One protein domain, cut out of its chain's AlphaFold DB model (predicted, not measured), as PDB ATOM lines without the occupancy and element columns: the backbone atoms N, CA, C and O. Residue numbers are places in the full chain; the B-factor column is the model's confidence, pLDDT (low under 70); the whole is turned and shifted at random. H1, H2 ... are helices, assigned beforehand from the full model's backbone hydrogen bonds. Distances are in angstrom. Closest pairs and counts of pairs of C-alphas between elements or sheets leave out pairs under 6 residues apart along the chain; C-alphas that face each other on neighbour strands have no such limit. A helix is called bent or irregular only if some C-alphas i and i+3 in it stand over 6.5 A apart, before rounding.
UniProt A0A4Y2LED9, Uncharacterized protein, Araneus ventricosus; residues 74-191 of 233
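This is residues 74 to 191 of the 233 residues of an uncharacterized protein of Araneus ventricosus (UniProt A0A4Y2LED9). The model is a loose rod: long helix H1 makes most of its length, H2 folds back beside its later half with H4 beside H2, and H3 crosses H1's beginning, residues 151 to 157 sticking out. The 118 printed residues, all helix in class, hold H1 to H4; the radius of gyration of the C-alphas is 18.8 A, the spans 62 by 24 by 21 A.

H1, residues 74 to 111, is only just irregular, with C-alphas 105 and 108 6.53 A apart. H2, residues 117 to 131, and H4, residues 166 to 190, touch at a shallow tilt of 22 degrees, the closest C-alphas those of Ala 123 and Ala 184, 5.1 A. H1, H2 and H4 form an up-and-down bundle, each running against the one before. Residues 77 to 81 of H1 alone touch H3, residues 137 to 156, at a steep tilt of 57 degrees; the closest C-alphas are those of Ile 81 and Cys 144, 6.1 A. Every O i to N i+4 pair is within hydrogen-bond range in H2 and H4, 31 of 34 in H1, 14 of 16 in H3.

H1, 51.2 A, begins at C-alpha 74 (158.498, 245.239, 83.031); H4, 36.7 A, ends at C-alpha 190 (185.076, 201.940, 68.495).

The printed part has no cut and no long link; residues 132 to 171 are among those under pLDDT 70.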
ATOM      1  N   ILE A  74     157.167 245.727  82.637       71.94
ATOM      2  CA  ILE A  74     158.498 245.239  83.031       71.94
ATOM      3  C   ILE A  74     158.401 244.302  84.232       71.94
ATOM      4  O   ILE A  74     158.979 243.218  84.214       71.94
ATOM      5  N   ILE A  75     157.643 244.679  85.262       68.12
ATOM      6  CA  ILE A  75     157.453 243.849  86.455       68.12
ATOM      7  C   ILE A  75     156.792 242.516  86.083       68.12
ATOM      8  O   ILE A  75     157.267 241.464  86.514       68.12
ATOM      9  N   GLN A  76     155.748 242.541  85.251       67.69
ATOM     10  CA  GLN A  76     155.093 241.325  84.770       67.69
ATOM     11  C   GLN A  76     156.069 240.438  83.986       67.69
ATOM     12  O   GLN A  76     156.144 239.235  84.229       67.69
ATOM     13  N   SER A  77     156.877 241.039  83.110       66.12
ATOM     14  CA  SER A  77     157.895 240.327  82.333       66.12
ATOM     15  C   SER A  77     158.943 239.676  83.239       66.12
ATOM     16  O   SER A  77     159.269 238.503  83.069       66.12
ATOM     17  N   LEU A  78     159.423 240.390  84.261       68.75
ATOM     18  CA  LEU A  78     160.370 239.860  85.247       68.75
ATOM     19  C   LEU A  78     159.776 238.709  86.065       68.75
ATOM     20  O   LEU A  78     160.479 237.735  86.348       68.75
ATOM     21  N   MET A  79     158.498 238.789  86.444       66.94
ATOM     22  CA  MET A  79     157.816 237.680  87.117       66.94
ATOM     23  C   MET A  79     157.727 236.451  86.208       66.94
ATOM     24  O   MET A  79     158.082 235.355  86.646       66.94
ATOM     25  N   ASN A  80     157.353 236.633  84.942       65.88
ATOM     26  CA  ASN A  80     157.273 235.551  83.960       65.88
ATOM     27  C   ASN A  80     158.650 234.909  83.698       65.88
ATOM     28  O   ASN A  80     158.756 233.681  83.630       65.88
ATOM     29  N   ILE A  81     159.725 235.706  83.626       70.62
ATOM     30  CA  ILE A  81     161.109 235.206  83.522       70.62
ATOM     31  C   ILE A  81     161.449 234.335  84.733       70.62
ATOM     32  O   ILE A  81     161.917 233.208  84.573       70.62
ATOM     33  N   LYS A  82     161.186 234.821  85.953       71.12
ATOM     34  CA  LYS A  82     161.459 234.061  87.184       71.12
ATOM     35  C   LYS A  82     160.681 232.749  87.232       71.12
ATOM     36  O   LYS A  82     161.262 231.719  87.569       71.12
ATOM     37  N   GLN A  83     159.400 232.769  86.867       68.69
ATOM     38  CA  GLN A  83     158.575 231.561  86.790       68.69
ATOM     39  C   GLN A  83     159.126 230.573  85.756       68.69
ATOM     40  O   GLN A  83     159.262 229.389  86.053       68.69
ATOM     41  N   THR A  84     159.529 231.057  84.582       69.12
ATOM     42  CA  THR A  84     160.108 230.218  83.524       69.12
ATOM     43  C   THR A  84     161.435 229.594  83.961       69.12
ATOM     44  O   THR A  84     161.620 228.390  83.792       69.12
ATOM     45  N   LYS A  85     162.334 230.362  84.599       73.12
ATOM     46  CA  LYS A  85     163.588 229.836  85.171       73.12
ATOM     47  C   LYS A  85     163.316 228.778  86.251       73.12
ATOM     48  O   LYS A  85     163.987 227.747  86.283       73.12
ATOM     49  N   ALA A  86     162.310 228.994  87.101       72.25
ATOM     50  CA  ALA A  86     161.920 228.027  88.126       72.25
ATOM     51  C   ALA A  86     161.389 226.720  87.512       72.25
ATOM     52  O   ALA A  86     161.835 225.638  87.892       72.25
ATOM     53  N   ILE A  87     160.498 226.808  86.521       72.81
ATOM     54  CA  ILE A  87     159.972 225.630  85.821       72.81
ATOM     55  C   ILE A  87     161.096 224.894  85.081       72.81
ATOM     56  O   ILE A  87     161.187 223.672  85.188       72.81
ATOM     57  N   LYS A  88     161.992 225.622  84.400       74.94
ATOM     58  CA  LYS A  88     163.176 225.045  83.744       74.94
ATOM     59  C   LYS A  88     163.993 224.215  84.732       74.94
ATOM     60  O   LYS A  88     164.288 223.060  84.438       74.94
ATOM     61  N   SER A  89     164.290 224.772  85.908       77.38
ATOM     62  CA  SER A  89     165.039 224.089  86.971       77.38
ATOM     63  C   SER A  89     164.369 222.782  87.411       77.38
ATOM     64  O   SER A  89     165.027 221.745  87.514       77.38
ATOM     65  N   VAL A  90     163.043 222.789  87.590       77.38
ATOM     66  CA  VAL A  90     162.278 221.580  87.941       77.38
ATOM     67  C   VAL A  90     162.357 220.527  86.832       77.38
ATOM     68  O   VAL A  90     162.607 219.355  87.112       77.38
ATOM     69  N   VAL A  91     162.177 220.925  85.572       78.38
ATOM     70  CA  VAL A  91     162.228 220.000  84.430       78.38
ATOM     71  C   VAL A  91     163.636 219.424  84.244       78.38
ATOM     72  O   VAL A  91     163.771 218.216  84.056       78.38
ATOM     73  N   ASP A  92     164.684 220.241  84.372       77.00
ATOM     74  CA  ASP A  92     166.079 219.787  84.292       77.00
ATOM     75  C   ASP A  92     166.417 218.809  85.425       77.00
ATOM     76  O   ASP A  92     167.094 217.804  85.196       77.00
ATOM     77  N   MET A  93     165.893 219.043  86.633       79.62
ATOM     78  CA  MET A  93     166.027 218.113  87.755       79.62
ATOM     79  C   MET A  93     165.373 216.759  87.444       79.62
ATOM     80  O   MET A  93     166.008 215.717  87.622       79.62
ATOM     81  N   ILE A  94     164.128 216.753  86.952       80.69
ATOM     82  CA  ILE A  94     163.405 215.519  86.602       80.69
ATOM     83  C   ILE A  94     164.138 214.766  85.485       80.69
ATOM     84  O   ILE A  94     164.389 213.566  85.612       80.69
ATOM     85  N   ALA A  95     164.529 215.465  84.415       79.44
ATOM     86  CA  ALA A  95     165.266 214.882  83.298       79.44
ATOM     87  C   ALA A  95     166.615 214.300  83.751       79.44
ATOM     88  O   ALA A  95     166.961 213.178  83.374       79.44
ATOM     89  N   GLY A  96     167.338 215.004  84.627       81.69
ATOM     90  CA  GLY A  96     168.588 214.527  85.215       81.69
ATOM     91  C   GLY A  96     168.412 213.251  86.044       81.69
ATOM     92  O   GLY A  96     169.208 212.320  85.911       81.69
ATOM     93  N   ILE A  97     167.352 213.163  86.857       85.25
ATOM     94  CA  ILE A  97     167.022 211.950  87.626       85.25
ATOM     95  C   ILE A  97     166.703 210.786  86.683       85.25
ATOM     96  O   ILE A  97     167.260 209.697  86.844       85.25
ATOM     97  N   MET A  98     165.849 211.015  85.684       83.06
ATOM     98  CA  MET A  98     165.455 209.987  84.718       83.06
ATOM     99  C   MET A  98     166.650 209.489  83.905       83.06
ATOM    100  O   MET A  98     166.839 208.280  83.768       83.06
ATOM    101  N   CYS A  99     167.508 210.387  83.423       83.81
ATOM    102  CA  CYS A  99     168.689 209.980  82.675       83.81
ATOM    103  C   CYS A  99     169.700 209.240  83.556       83.81
ATOM    104  O   CYS A  99     170.225 208.210  83.136       83.81
ATOM    105  N   LYS A 100     169.914 209.676  84.808       86.50
ATOM    106  CA  LYS A 100     170.735 208.927  85.774       86.50
ATOM    107  C   LYS A 100     170.206 207.511  85.962       86.50
ATOM    108  O   LYS A 100     170.982 206.558  85.962       86.50
ATOM    109  N   TYR A 101     168.891 207.376  86.127       88.19
ATOM    110  CA  TYR A 101     168.245 206.082  86.284       88.19
ATOM    111  C   TYR A 101     168.484 205.196  85.060       88.19
ATOM    112  O   TYR A 101     168.991 204.088  85.210       88.19
ATOM    113  N   VAL A 102     168.208 205.696  83.853       86.31
ATOM    114  CA  VAL A 102     168.426 204.960  82.597       86.31
ATOM    115  C   VAL A 102     169.901 204.587  82.423       86.31
ATOM    116  O   VAL A 102     170.214 203.438  82.117       86.31
ATOM    117  N   HIS A 103     170.826 205.513  82.680       87.06
ATOM    118  CA  HIS A 103     172.258 205.262  82.563       87.06
ATOM    119  C   HIS A 103     172.737 204.161  83.518       87.06
ATOM    120  O   HIS A 103     173.454 203.254  83.097       87.06
ATOM    121  N   VAL A 104     172.321 204.198  84.786       85.94
ATOM    122  CA  VAL A 104     172.771 203.239  85.810       85.94
ATOM    123  C   VAL A 104     172.053 201.894  85.697       85.94
ATOM    124  O   VAL A 104     172.687 200.854  85.839       85.94
ATOM    125  N   ARG A 105     170.735 201.890  85.470       87.44
ATOM    126  CA  ARG A 105     169.903 200.676  85.530       87.44
ATOM    127  C   ARG A 105     169.716 199.978  84.191       87.44
ATOM    128  O   ARG A 105     169.383 198.800  84.200       87.44
ATOM    129  N   ILE A 106     169.908 200.674  83.071       86.75
ATOM    130  CA  ILE A 106     169.661 200.123  81.731       86.75
ATOM    131  C   ILE A 106     170.954 200.112  80.916       86.75
ATOM    132  O   ILE A 106     171.422 199.047  80.528       86.75
ATOM    133  N   VAL A 107     171.574 201.277  80.696       82.69
ATOM    134  CA  VAL A 107     172.723 201.390  79.780       82.69
ATOM    135  C   VAL A 107     173.965 200.709  80.346       82.69
ATOM    136  O   VAL A 107     174.556 199.871  79.678       82.69
ATOM    137  N   THR A 108     174.354 201.020  81.584       85.69
ATOM    138  CA  THR A 108     175.522 200.396  82.223       85.69
ATOM    139  C   THR A 108     175.451 198.864  82.185       85.69
ATOM    140  O   THR A 108     176.377 198.263  81.648       85.69
ATOM    141  N   PRO A 109     174.376 198.199  82.653       84.25
ATOM    142  CA  PRO A 109     174.312 196.740  82.617       84.25
ATOM    143  C   PRO A 109     174.218 196.151  81.202       84.25
ATOM    144  O   PRO A 109     174.748 195.064  80.989       84.25
ATOM    145  N   MET A 110     173.606 196.841  80.230       83.50
ATOM    146  CA  MET A 110     173.596 196.375  78.832       83.50
ATOM    147  C   MET A 110     174.978 196.434  78.178       83.50
ATOM    148  O   MET A 110     175.316 195.559  77.385       83.50
ATOM    149  N   PHE A 111     175.770 197.463  78.488       81.00
ATOM    150  CA  PHE A 111     177.019 197.745  77.783       81.00
ATOM    151  C   PHE A 111     178.282 197.424  78.582       81.00
ATOM    152  O   PHE A 111     179.363 197.487  78.009       81.00
ATOM    153  N   GLN A 112     178.192 197.034  79.857       80.00
ATOM    154  CA  GLN A 112     179.362 196.718  80.695       80.00
ATOM    155  C   GLN A 112     180.262 195.612  80.124       80.00
ATOM    156  O   GLN A 112     181.442 195.554  80.457       80.00
ATOM    157  N   THR A 113     179.714 194.722  79.291       78.38
ATOM    158  CA  THR A 113     180.456 193.629  78.644       78.38
ATOM    159  C   THR A 113     181.176 194.069  77.368       78.38
ATOM    160  O   THR A 113     182.115 193.402  76.945       78.38
ATOM    161  N   LEU A 114     180.753 195.181  76.759       78.69
ATOM    162  CA  LEU A 114     181.267 195.700  75.485       78.69
ATOM    163  C   LEU A 114     182.147 196.940  75.685       78.69
ATOM    164  O   LEU A 114     183.163 197.111  75.015       78.69
ATOM    165  N   ILE A 115     181.769 197.796  76.632       78.69
ATOM    166  CA  ILE A 115     182.390 199.083  76.919       78.69
ATOM    167  C   ILE A 115     182.893 199.062  78.358       78.69
ATOM    168  O   ILE A 115     182.148 198.782  79.299       78.69
ATOM    169  N   HIS A 116     184.159 199.423  78.551       79.12
ATOM    170  CA  HIS A 116     184.727 199.512  79.888       79.12
ATOM    171  C   HIS A 116     184.021 200.614  80.703       79.12
ATOM    172  O   HIS A 116     183.786 201.725  80.220       79.12
ATOM    173  N   SER A 117     183.720 200.319  81.970       77.44
ATOM    174  CA  SER A 117     183.093 201.222  82.953       77.44
ATOM    175  C   SER A 117     183.612 202.671  82.953       77.44
ATOM    176  O   SER A 117     182.825 203.602  83.126       77.44
ATOM    177  N   ASN A 118     184.907 202.891  82.706       79.50
ATOM    178  CA  ASN A 118     185.494 204.233  82.624       79.50
ATOM    179  C   ASN A 118     184.959 205.055  81.438       79.50
ATOM    180  O   ASN A 118     184.719 206.254  81.583       79.50
ATOM    181  N   HIS A 119     184.722 204.420  80.289       79.81
ATOM    182  CA  HIS A 119     184.181 205.082  79.102       79.81
ATOM    183  C   HIS A 119     182.669 205.315  79.239       79.81
ATOM    184  O   HIS A 119     182.185 206.392  78.896       79.81
ATOM    185  N   LEU A 120     181.935 204.387  79.868       80.69
ATOM    186  CA  LEU A 120     180.523 204.590  80.232       80.69
ATOM    187  C   LEU A 120     180.343 205.795  81.167       80.69
ATOM    188  O   LEU A 120     179.478 206.644  80.940       80.69
ATOM    189  N   LYS A 121     181.211 205.921  82.178       83.12
ATOM    190  CA  LYS A 121     181.225 207.076  83.083       83.12
ATOM    191  C   LYS A 121     181.542 208.376  82.340       83.12
ATOM    192  O   LYS A 121     180.890 209.386  82.595       83.12
ATOM    193  N   ARG A 122     182.507 208.355  81.413       81.62
ATOM    194  CA  ARG A 122     182.870 209.520  80.591       81.62
ATOM    195  C   ARG A 122     181.723 209.947  79.669       81.62
ATOM    196  O   ARG A 122     181.439 211.138  79.585       81.62
ATOM    197  N   ALA A 123     181.016 209.003  79.048       79.25
ATOM    198  CA  ALA A 123     179.845 209.299  78.224       79.25
ATOM    199  C   ALA A 123     178.743 209.989  79.045       79.25
ATOM    200  O   ALA A 123     178.198 211.011  78.634       79.25
ATOM    201  N   TYR A 124     178.472 209.503  80.259       83.56
ATOM    202  CA  TYR A 124     177.504 210.147  81.150       83.56
ATOM    203  C   TYR A 124     177.959 211.527  81.651       83.56
ATOM    204  O   TYR A 124     177.138 212.421  81.846       83.56
ATOM    205  N   GLN A 125     179.265 211.738  81.827       83.44
ATOM    206  CA  GLN A 125     179.814 213.064  82.128       83.44
ATOM    207  C   GLN A 125     179.653 214.037  80.956       83.44
ATOM    208  O   GLN A 125     179.319 215.195  81.197       83.44
ATOM    209  N   ALA A 126     179.828 213.577  79.713       79.50
ATOM    210  CA  ALA A 126     179.578 214.391  78.524       79.50
ATOM    211  C   ALA A 126     178.113 214.848  78.476       79.50
ATOM    212  O   ALA A 126     177.853 216.042  78.398       79.50
ATOM    213  N   TYR A 127     177.163 213.931  78.687       78.75
ATOM    214  CA  TYR A 127     175.737 214.261  78.809       78.75
ATOM    215  C   TYR A 127     175.456 215.344  79.865       78.75
ATOM    216  O   TYR A 127     174.743 216.316  79.604       78.75
ATOM    217  N   GLN A 128     176.036 215.205  81.063       79.44
ATOM    218  CA  GLN A 128     175.870 216.203  82.124       79.44
ATOM    219  C   GLN A 128     176.462 217.564  81.751       79.44
ATOM    220  O   GLN A 128     175.907 218.587  82.144       79.44
ATOM    221  N   ALA A 129     177.582 217.586  81.028       78.00
ATOM    222  CA  ALA A 129     178.200 218.822  80.569       78.00
ATOM    223  C   ALA A 129     177.321 219.534  79.529       78.00
ATOM    224  O   ALA A 129     177.117 220.739  79.637       78.00
ATOM    225  N   SER A 130     176.725 218.791  78.595       72.19
ATOM    226  CA  SER A 130     175.877 219.333  77.525       72.19
ATOM    227  C   SER A 130     174.563 219.939  78.030       72.19
ATOM    228  O   SER A 130     174.071 220.919  77.472       72.19
ATOM    229  N   ILE A 131     174.003 219.402  79.118       71.44
ATOM    230  CA  ILE A 131     172.802 219.964  79.767       71.44
ATOM    231  C   ILE A 131     173.133 221.192  80.610       71.44
ATOM    232  O   ILE A 131     172.313 222.098  80.732       71.44
ATOM    233  N   LYS A 132     174.337 221.236  81.182       67.69
ATOM    234  CA  LYS A 132     174.819 222.375  81.969       67.69
ATOM    235  C   LYS A 132     175.281 223.554  81.122       67.69
ATOM    236  O   LYS A 132     175.683 224.556  81.704       67.69
ATOM    237  N   VAL A 133     175.243 223.456  79.792       65.25
ATOM    238  CA  VAL A 133     175.427 224.628  78.932       65.25
ATOM    239  C   VAL A 133     174.276 225.579  79.244       65.25
ATOM    240  O   VAL A 133     173.144 225.364  78.812       65.25
ATOM    241  N   GLU A 134     174.548 226.575  80.084       56.81
ATOM    242  CA  GLU A 134     173.598 227.632  80.393       56.81
ATOM    243  C   GLU A 134     173.180 228.274  79.069       56.81
ATOM    244  O   GLU A 134     174.022 228.728  78.290       56.81
ATOM    245  N   GLU A 135     171.874 228.269  78.783       60.09
ATOM    246  CA  GLU A 135     171.331 229.214  77.810       60.09
ATOM    247  C   GLU A 135     171.822 230.600  78.227       60.09
ATOM    248  O   GLU A 135     171.792 230.932  79.414       60.09
ATOM    249  N   ASN A 136     172.296 231.392  77.263       64.75
ATOM    250  CA  ASN A 136     172.716 232.755  77.539       64.75
ATOM    251  C   ASN A 136     171.551 233.474  78.229       64.75
ATOM    252  O   ASN A 136     170.477 233.618  77.643       64.75
ATOM    253  N   ASP A 137     171.751 233.892  79.479       61.62
ATOM    254  CA  ASP A 137     170.701 234.493  80.300       61.62
ATOM    255  C   ASP A 137     170.068 235.701  79.583       61.62
ATOM    256  O   ASP A 137     168.854 235.887  79.632       61.62
ATOM    257  N   ALA A 138     170.864 236.435  78.796       61.91
ATOM    258  CA  ALA A 138     170.392 237.532  77.953       61.91
ATOM    259  C   ALA A 138     169.474 237.069  76.802       61.91
ATOM    260  O   ALA A 138     168.523 237.762  76.442       61.91
ATOM    261  N   GLU A 139     169.724 235.893  76.222       61.62
ATOM    262  CA  GLU A 139     168.888 235.315  75.165       61.62
ATOM    263  C   GLU A 139     167.536 234.850  75.723       61.62
ATOM    264  O   GLU A 139     166.495 235.074  75.101       61.62
ATOM    265  N   LEU A 140     167.529 234.248  76.917       64.50
ATOM    266  CA  LEU A 140     166.296 233.852  77.598       64.50
ATOM    267  C   LEU A 140     165.460 235.075  77.993       64.50
ATOM    268  O   LEU A 140     164.252 235.098  77.756       64.50
ATOM    269  N   GLU A 141     166.099 236.108  78.542       62.56
ATOM    270  CA  GLU A 141     165.445 237.379  78.860       62.56
ATOM    271  C   GLU A 141     164.827 238.019  77.611       62.56
ATOM    272  O   GLU A 141     163.666 238.432  77.640       62.56
ATOM    273  N   MET A 142     165.534 238.004  76.477       63.34
ATOM    274  CA  MET A 142     165.025 238.514  75.201       63.34
ATOM    275  C   MET A 142     163.841 237.696  74.656       63.34
ATOM    276  O   MET A 142     162.860 238.276  74.184       63.34
ATOM    277  N   LYS A 143     163.873 236.360  74.764       58.81
ATOM    278  CA  LYS A 143     162.742 235.487  74.389       58.81
ATOM    279  C   LYS A 143     161.513 235.744  75.267       58.81
ATOM    280  O   LYS A 143     160.397 235.830  74.754       58.81
ATOM    281  N   CYS A 144     161.705 235.900  76.576       59.47
ATOM    282  CA  CYS A 144     160.620 236.223  77.501       59.47
ATOM    283  C   CYS A 144     160.019 237.602  77.222       59.47
ATOM    284  O   CYS A 144     158.802 237.767  77.301       59.47
ATOM    285  N   LEU A 145     160.845 238.577  76.846       61.50
ATOM    286  CA  LEU A 145     160.358 239.891  76.450       61.50
ATOM    287  C   LEU A 145     159.532 239.860  75.183       61.50
ATOM    288  O   LEU A 145     158.454 240.448  75.140       61.50
ATOM    289  N   LEU A 146     160.014 239.140  74.175       61.16
ATOM    290  CA  LEU A 146     159.288 238.962  72.931       61.16
ATOM    291  C   LEU A 146     157.912 238.326  73.181       61.16
ATOM    292  O   LEU A 146     156.923 238.761  72.593       61.16
ATOM    293  N   HIS A 147     157.842 237.355  74.098       56.06
ATOM    294  CA  HIS A 147     156.587 236.742  74.524       56.06
ATOM    295  C   HIS A 147     155.644 237.738  75.213       56.06
ATOM    296  O   HIS A 147     154.467 237.779  74.872       56.06
ATOM    297  N   CYS A 148     156.150 238.583  76.115       58.66
ATOM    298  CA  CYS A 148     155.327 239.588  76.796       58.66
ATOM    299  C   CYS A 148     154.806 240.662  75.829       58.66
ATOM    300  O   CYS A 148     153.655 241.072  75.932       58.66
ATOM    301  N   ILE A 149     155.626 241.090  74.862       61.03
ATOM    302  CA  ILE A 149     155.201 242.000  73.788       61.03
ATOM    303  C   ILE A 149     154.093 241.343  72.956       61.03
ATOM    304  O   ILE A 149     153.087 241.979  72.663       61.03
ATOM    305  N   HIS A 150     154.237 240.056  72.632       59.12
ATOM    306  CA  HIS A 150     153.216 239.313  71.895       59.12
ATOM    307  C   HIS A 150     151.909 239.154  72.668       59.12
ATOM    308  O   HIS A 150     150.864 239.364  72.079       59.12
ATOM    309  N   GLU A 151     151.927 238.863  73.970       58.16
ATOM    310  CA  GLU A 151     150.688 238.781  74.765       58.16
ATOM    311  C   GLU A 151     149.915 240.107  74.820       58.16
ATOM    312  O   GLU A 151     148.697 240.112  75.015       58.16
ATOM    313  N   VAL A 152     150.613 241.237  74.691       56.84
ATOM    314  CA  VAL A 152     149.982 242.557  74.584       56.84
ATOM    315  C   VAL A 152     149.417 242.768  73.176       56.84
ATOM    316  O   VAL A 152     148.273 243.194  73.063       56.84
ATOM    317  N   LEU A 153     150.158 242.399  72.126       56.47
ATOM    318  CA  LEU A 153     149.729 242.529  70.723       56.47
ATOM    319  C   LEU A 153     148.612 241.546  70.320       56.47
ATOM    320  O   LEU A 153     147.747 241.893  69.521       56.47
ATOM    321  N   ASP A 154     148.573 240.341  70.895       50.12
ATOM    322  CA  ASP A 154     147.509 239.352  70.663       50.12
ATOM    323  C   ASP A 154     146.166 239.819  71.252       50.12
ATOM    324  O   ASP A 154     145.107 239.444  70.750       50.12
ATOM    325  N   LYS A 155     146.179 240.684  72.280       55.03
ATOM    326  CA  LYS A 155     144.965 241.366  72.772       55.03
ATOM    327  C   LYS A 155     144.469 242.455  71.814       55.03
ATOM    328  O   LYS A 155     143.334 242.896  71.964       55.03
ATOM    329  N   GLU A 156     145.296 242.860  70.852       52.25
ATOM    330  CA  GLU A 156     145.006 243.861  69.820       52.25
ATOM    331  C   GLU A 156     144.754 243.230  68.426       52.25
ATOM    332  O   GLU A 156     144.763 243.936  67.424       52.25
ATOM    333  N   GLU A 157     144.487 241.915  68.346       43.84
ATOM    334  CA  GLU A 157     144.178 241.170  67.102       43.84
ATOM    335  C   GLU A 157     145.280 241.178  66.015       43.84
ATOM    336  O   GLU A 157     145.002 240.949  64.838       43.84
ATOM    337  N   VAL A 158     146.559 241.353  66.366       45.53
ATOM    338  CA  VAL A 158     147.659 241.248  65.384       45.53
ATOM    339  C   VAL A 158     148.394 239.919  65.539       45.53
ATOM    340  O   VAL A 158     149.450 239.826  66.161       45.53
ATOM    341  N   GLN A 159     147.846 238.863  64.931       45.81
ATOM    342  CA  GLN A 159     148.579 237.606  64.781       45.81
ATOM    343  C   GLN A 159     149.758 237.793  63.819       45.81
ATOM    344  O   GLN A 159     149.571 238.283  62.706       45.81
ATOM    345  N   CYS A 160     150.940 237.305  64.208       36.81
ATOM    346  CA  CYS A 160     151.738 236.321  63.454       36.81
ATOM    347  C   CYS A 160     153.247 236.470  63.726       36.81
ATOM    348  O   CYS A 160     153.988 236.948  62.875       36.81
ATOM    349  N   ILE A 161     153.745 235.955  64.855       38.81
ATOM    350  CA  ILE A 161     155.111 235.409  64.907       38.81
ATOM    351  C   ILE A 161     155.062 234.110  65.712       38.81
ATOM    352  O   ILE A 161     154.569 234.064  66.837       38.81
ATOM    353  N   LYS A 162     155.540 233.012  65.112       44.00
ATOM    354  CA  LYS A 162     155.632 231.700  65.769       44.00
ATOM    355  C   LYS A 162     156.460 231.832  67.049       44.00
ATOM    356  O   LYS A 162     157.677 231.981  66.991       44.00
ATOM    357  N   LEU A 163     155.787 231.720  68.191       42.56
ATOM    358  CA  LEU A 163     156.395 231.786  69.512       42.56
ATOM    359  C   LEU A 163     157.481 230.705  69.672       42.56
ATOM    360  O   LEU A 163     157.213 229.500  69.558       42.56
ATOM    361  N   VAL A 164     158.709 231.128  69.986       48.41
ATOM    362  CA  VAL A 164     159.741 230.238  70.532       48.41
ATOM    363  C   VAL A 164     159.355 229.961  71.980       48.41
ATOM    364  O   VAL A 164     159.719 230.691  72.894       48.41
ATOM    365  N   HIS A 165     158.545 228.923  72.184       54.00
ATOM    366  CA  HIS A 165     158.190 228.467  73.524       54.00
ATOM    367  C   HIS A 165     159.474 228.127  74.303       54.00
ATOM    368  O   HIS A 165     160.279 227.344  73.786       54.00
ATOM    369  N   PRO A 166     159.647 228.605  75.549       51.84
ATOM    370  CA  PRO A 166     160.808 228.254  76.372       51.84
ATOM    371  C   PRO A 166     160.981 226.730  76.501       51.84
ATOM    372  O   PRO A 166     162.087 226.200  76.426       51.84
ATOM    373  N   PHE A 167     159.864 225.999  76.539       56.16
ATOM    374  CA  PHE A 167     159.834 224.535  76.548       56.16
ATOM    375  C   PHE A 167     160.364 223.879  75.264       56.16
ATOM    376  O   PHE A 167     160.951 222.802  75.329       56.16
ATOM    377  N   LYS A 168     160.196 224.510  74.091       59.09
ATOM    378  CA  LYS A 168     160.763 223.998  72.830       59.09
ATOM    379  C   LYS A 168     162.286 224.117  72.828       59.09
ATOM    380  O   LYS A 168     162.950 223.209  72.335       59.09
ATOM    381  N   SER A 169     162.825 225.190  73.412       63.28
ATOM    382  CA  SER A 169     164.275 225.361  73.591       63.28
ATOM    383  C   SER A 169     164.841 224.270  74.502       63.28
ATOM    384  O   SER A 169     165.769 223.556  74.125       63.28
ATOM    385  N   GLN A 170     164.184 224.038  75.643       64.19
ATOM    386  CA  GLN A 170     164.600 223.027  76.615       64.19
ATOM    387  C   GLN A 170     164.543 221.598  76.049       64.19
ATOM    388  O   GLN A 170     165.501 220.841  76.196       64.19
ATOM    389  N   LEU A 171     163.465 221.228  75.348       67.56
ATOM    390  CA  LEU A 171     163.369 219.919  74.692       67.56
ATOM    391  C   LEU A 171     164.490 219.735  73.659       67.56
ATOM    392  O   LEU A 171     165.120 218.682  73.611       67.56
ATOM    393  N   THR A 172     164.771 220.774  72.870       70.25
ATOM    394  CA  THR A 172     165.838 220.752  71.860       70.25
ATOM    395  C   THR A 172     167.212 220.572  72.509       70.25
ATOM    396  O   THR A 172     168.028 219.793  72.015       70.25
ATOM    397  N   GLN A 173     167.456 221.221  73.651       71.38
ATOM    398  CA  GLN A 173     168.694 221.071  74.413       71.38
ATOM    399  C   GLN A 173     168.862 219.651  74.967       71.38
ATOM    400  O   GLN A 173     169.931 219.059  74.816       71.38
ATOM    401  N   HIS A 174     167.805 219.065  75.534       73.38
ATOM    402  CA  HIS A 174     167.832 217.670  75.988       73.38
ATOM    403  C   HIS A 174     168.036 216.695  74.822       73.38
ATOM    404  O   HIS A 174     168.834 215.769  74.945       73.38
ATOM    405  N   MET A 175     167.401 216.918  73.664       73.19
ATOM    406  CA  MET A 175     167.622 216.091  72.466       73.19
ATOM    407  C   MET A 175     169.067 216.172  71.961       73.19
ATOM    408  O   MET A 175     169.642 215.145  71.601       73.19
ATOM    409  N   LYS A 176     169.676 217.364  71.985       79.12
ATOM    410  CA  LYS A 176     171.094 217.552  71.646       79.12
ATOM    411  C   LYS A 176     172.020 216.862  72.654       79.12
ATOM    412  O   LYS A 176     172.964 216.188  72.264       79.12
ATOM    413  N   ALA A 177     171.734 216.965  73.949       76.69
ATOM    414  CA  ALA A 177     172.525 216.282  74.968       76.69
ATOM    415  C   ALA A 177     172.441 214.751  74.838       76.69
ATOM    416  O   ALA A 177     173.437 214.052  75.013       76.69
ATOM    417  N   VAL A 178     171.265 214.218  74.494       78.75
ATOM    418  CA  VAL A 178     171.079 212.783  74.236       78.75
ATOM    419  C   VAL A 178     171.818 212.336  72.973       78.75
ATOM    420  O   VAL A 178     172.395 211.249  72.972       78.75
ATOM    421  N   SER A 179     171.845 213.146  71.911       75.25
ATOM    422  CA  SER A 179     172.609 212.797  70.710       75.25
ATOM    423  C   SER A 179     174.116 212.801  70.978       75.25
ATOM    424  O   SER A 179     174.793 211.850  70.600       75.25
ATOM    425  N   GLU A 180     174.635 213.787  71.711       79.62
ATOM    426  CA  GLU A 180     176.042 213.831  72.135       79.62
ATOM    427  C   GLU A 180     176.403 212.650  73.052       79.62
ATOM    428  O   GLU A 180     177.460 212.038  72.894       79.62
ATOM    429  N   TYR A 181     175.495 212.257  73.949       80.12
ATOM    430  CA  TYR A 181     175.630 211.048  74.761       80.12
ATOM    431  C   TYR A 181     175.714 209.774  73.909       80.12
ATOM    432  O   TYR A 181     176.589 208.937  74.133       80.12
ATOM    433  N   ALA A 182     174.835 209.625  72.915       79.00
ATOM    434  CA  ALA A 182     174.837 208.471  72.018       79.00
ATOM    435  C   ALA A 182     176.117 208.412  71.172       79.00
ATOM    436  O   ALA A 182     176.706 207.343  71.023       79.00
ATOM    437  N   VAL A 183     176.589 209.560  70.677       81.81
ATOM    438  CA  VAL A 183     177.873 209.664  69.970       81.81
ATOM    439  C   VAL A 183     179.027 209.263  70.888       81.81
ATOM    440  O   VAL A 183     179.860 208.457  70.483       81.81
ATOM    441  N   ALA A 184     179.061 209.737  72.136       77.50
ATOM    442  CA  ALA A 184     180.100 209.363  73.095       77.50
ATOM    443  C   ALA A 184     180.106 207.853  73.394       77.50
ATOM    444  O   ALA A 184     181.175 207.249  73.494       77.50
ATOM    445  N   LEU A 185     178.928 207.225  73.490       77.88
ATOM    446  CA  LEU A 185     178.812 205.771  73.621       77.88
ATOM    447  C   LEU A 185     179.328 205.039  72.378       77.88
ATOM    448  O   LEU A 185     180.085 204.084  72.521       77.88
ATOM    449  N   LEU A 186     178.966 205.488  71.174       79.88
ATOM    450  CA  LEU A 186     179.423 204.880  69.919       79.88
ATOM    451  C   LEU A 186     180.944 204.979  69.761       79.88
ATOM    452  O   LEU A 186     181.589 203.976  69.466       79.88
ATOM    453  N   VAL A 187     181.522 206.151  70.037       78.88
ATOM    454  CA  VAL A 187     182.980 206.348  70.043       78.88
ATOM    455  C   VAL A 187     183.643 205.393  71.037       78.88
ATOM    456  O   VAL A 187     184.629 204.746  70.699       78.88
ATOM    457  N   SER A 188     183.047 205.213  72.218       75.69
ATOM    458  CA  SER A 188     183.553 204.304  73.256       75.69
ATOM    459  C   SER A 188     183.513 202.819  72.870       75.69
ATOM    460  O   SER A 188     184.253 202.031  73.451       75.69
ATOM    461  N   VAL A 189     182.658 202.419  71.918       72.31
ATOM    462  CA  VAL A 189     182.646 201.057  71.347       72.31
ATOM    463  C   VAL A 189     183.751 200.890  70.303       72.31
ATOM    464  O   VAL A 189     184.309 199.806  70.160       72.31
ATOM    465  N   THR A 190     184.057 201.953  69.557       70.94
ATOM    466  CA  THR A 190     185.076 201.940  68.495       70.94
ATOM    467  C   THR A 190     186.495 202.209  68.994       70.94
ATOM    468  O   THR A 190     187.456 201.903  68.290       70.94
ATOM    469  N   GLU A 191     186.646 202.783  70.191       66.06
ATOM    470  CA  GLU A 191     187.948 202.977  70.822       66.06
ATOM    471  C   GLU A 191     188.550 201.616  71.206       66.06
ATOM    472  O   GLU A 191     187.879 200.803  71.849       66.06
TER     473      GLU A 191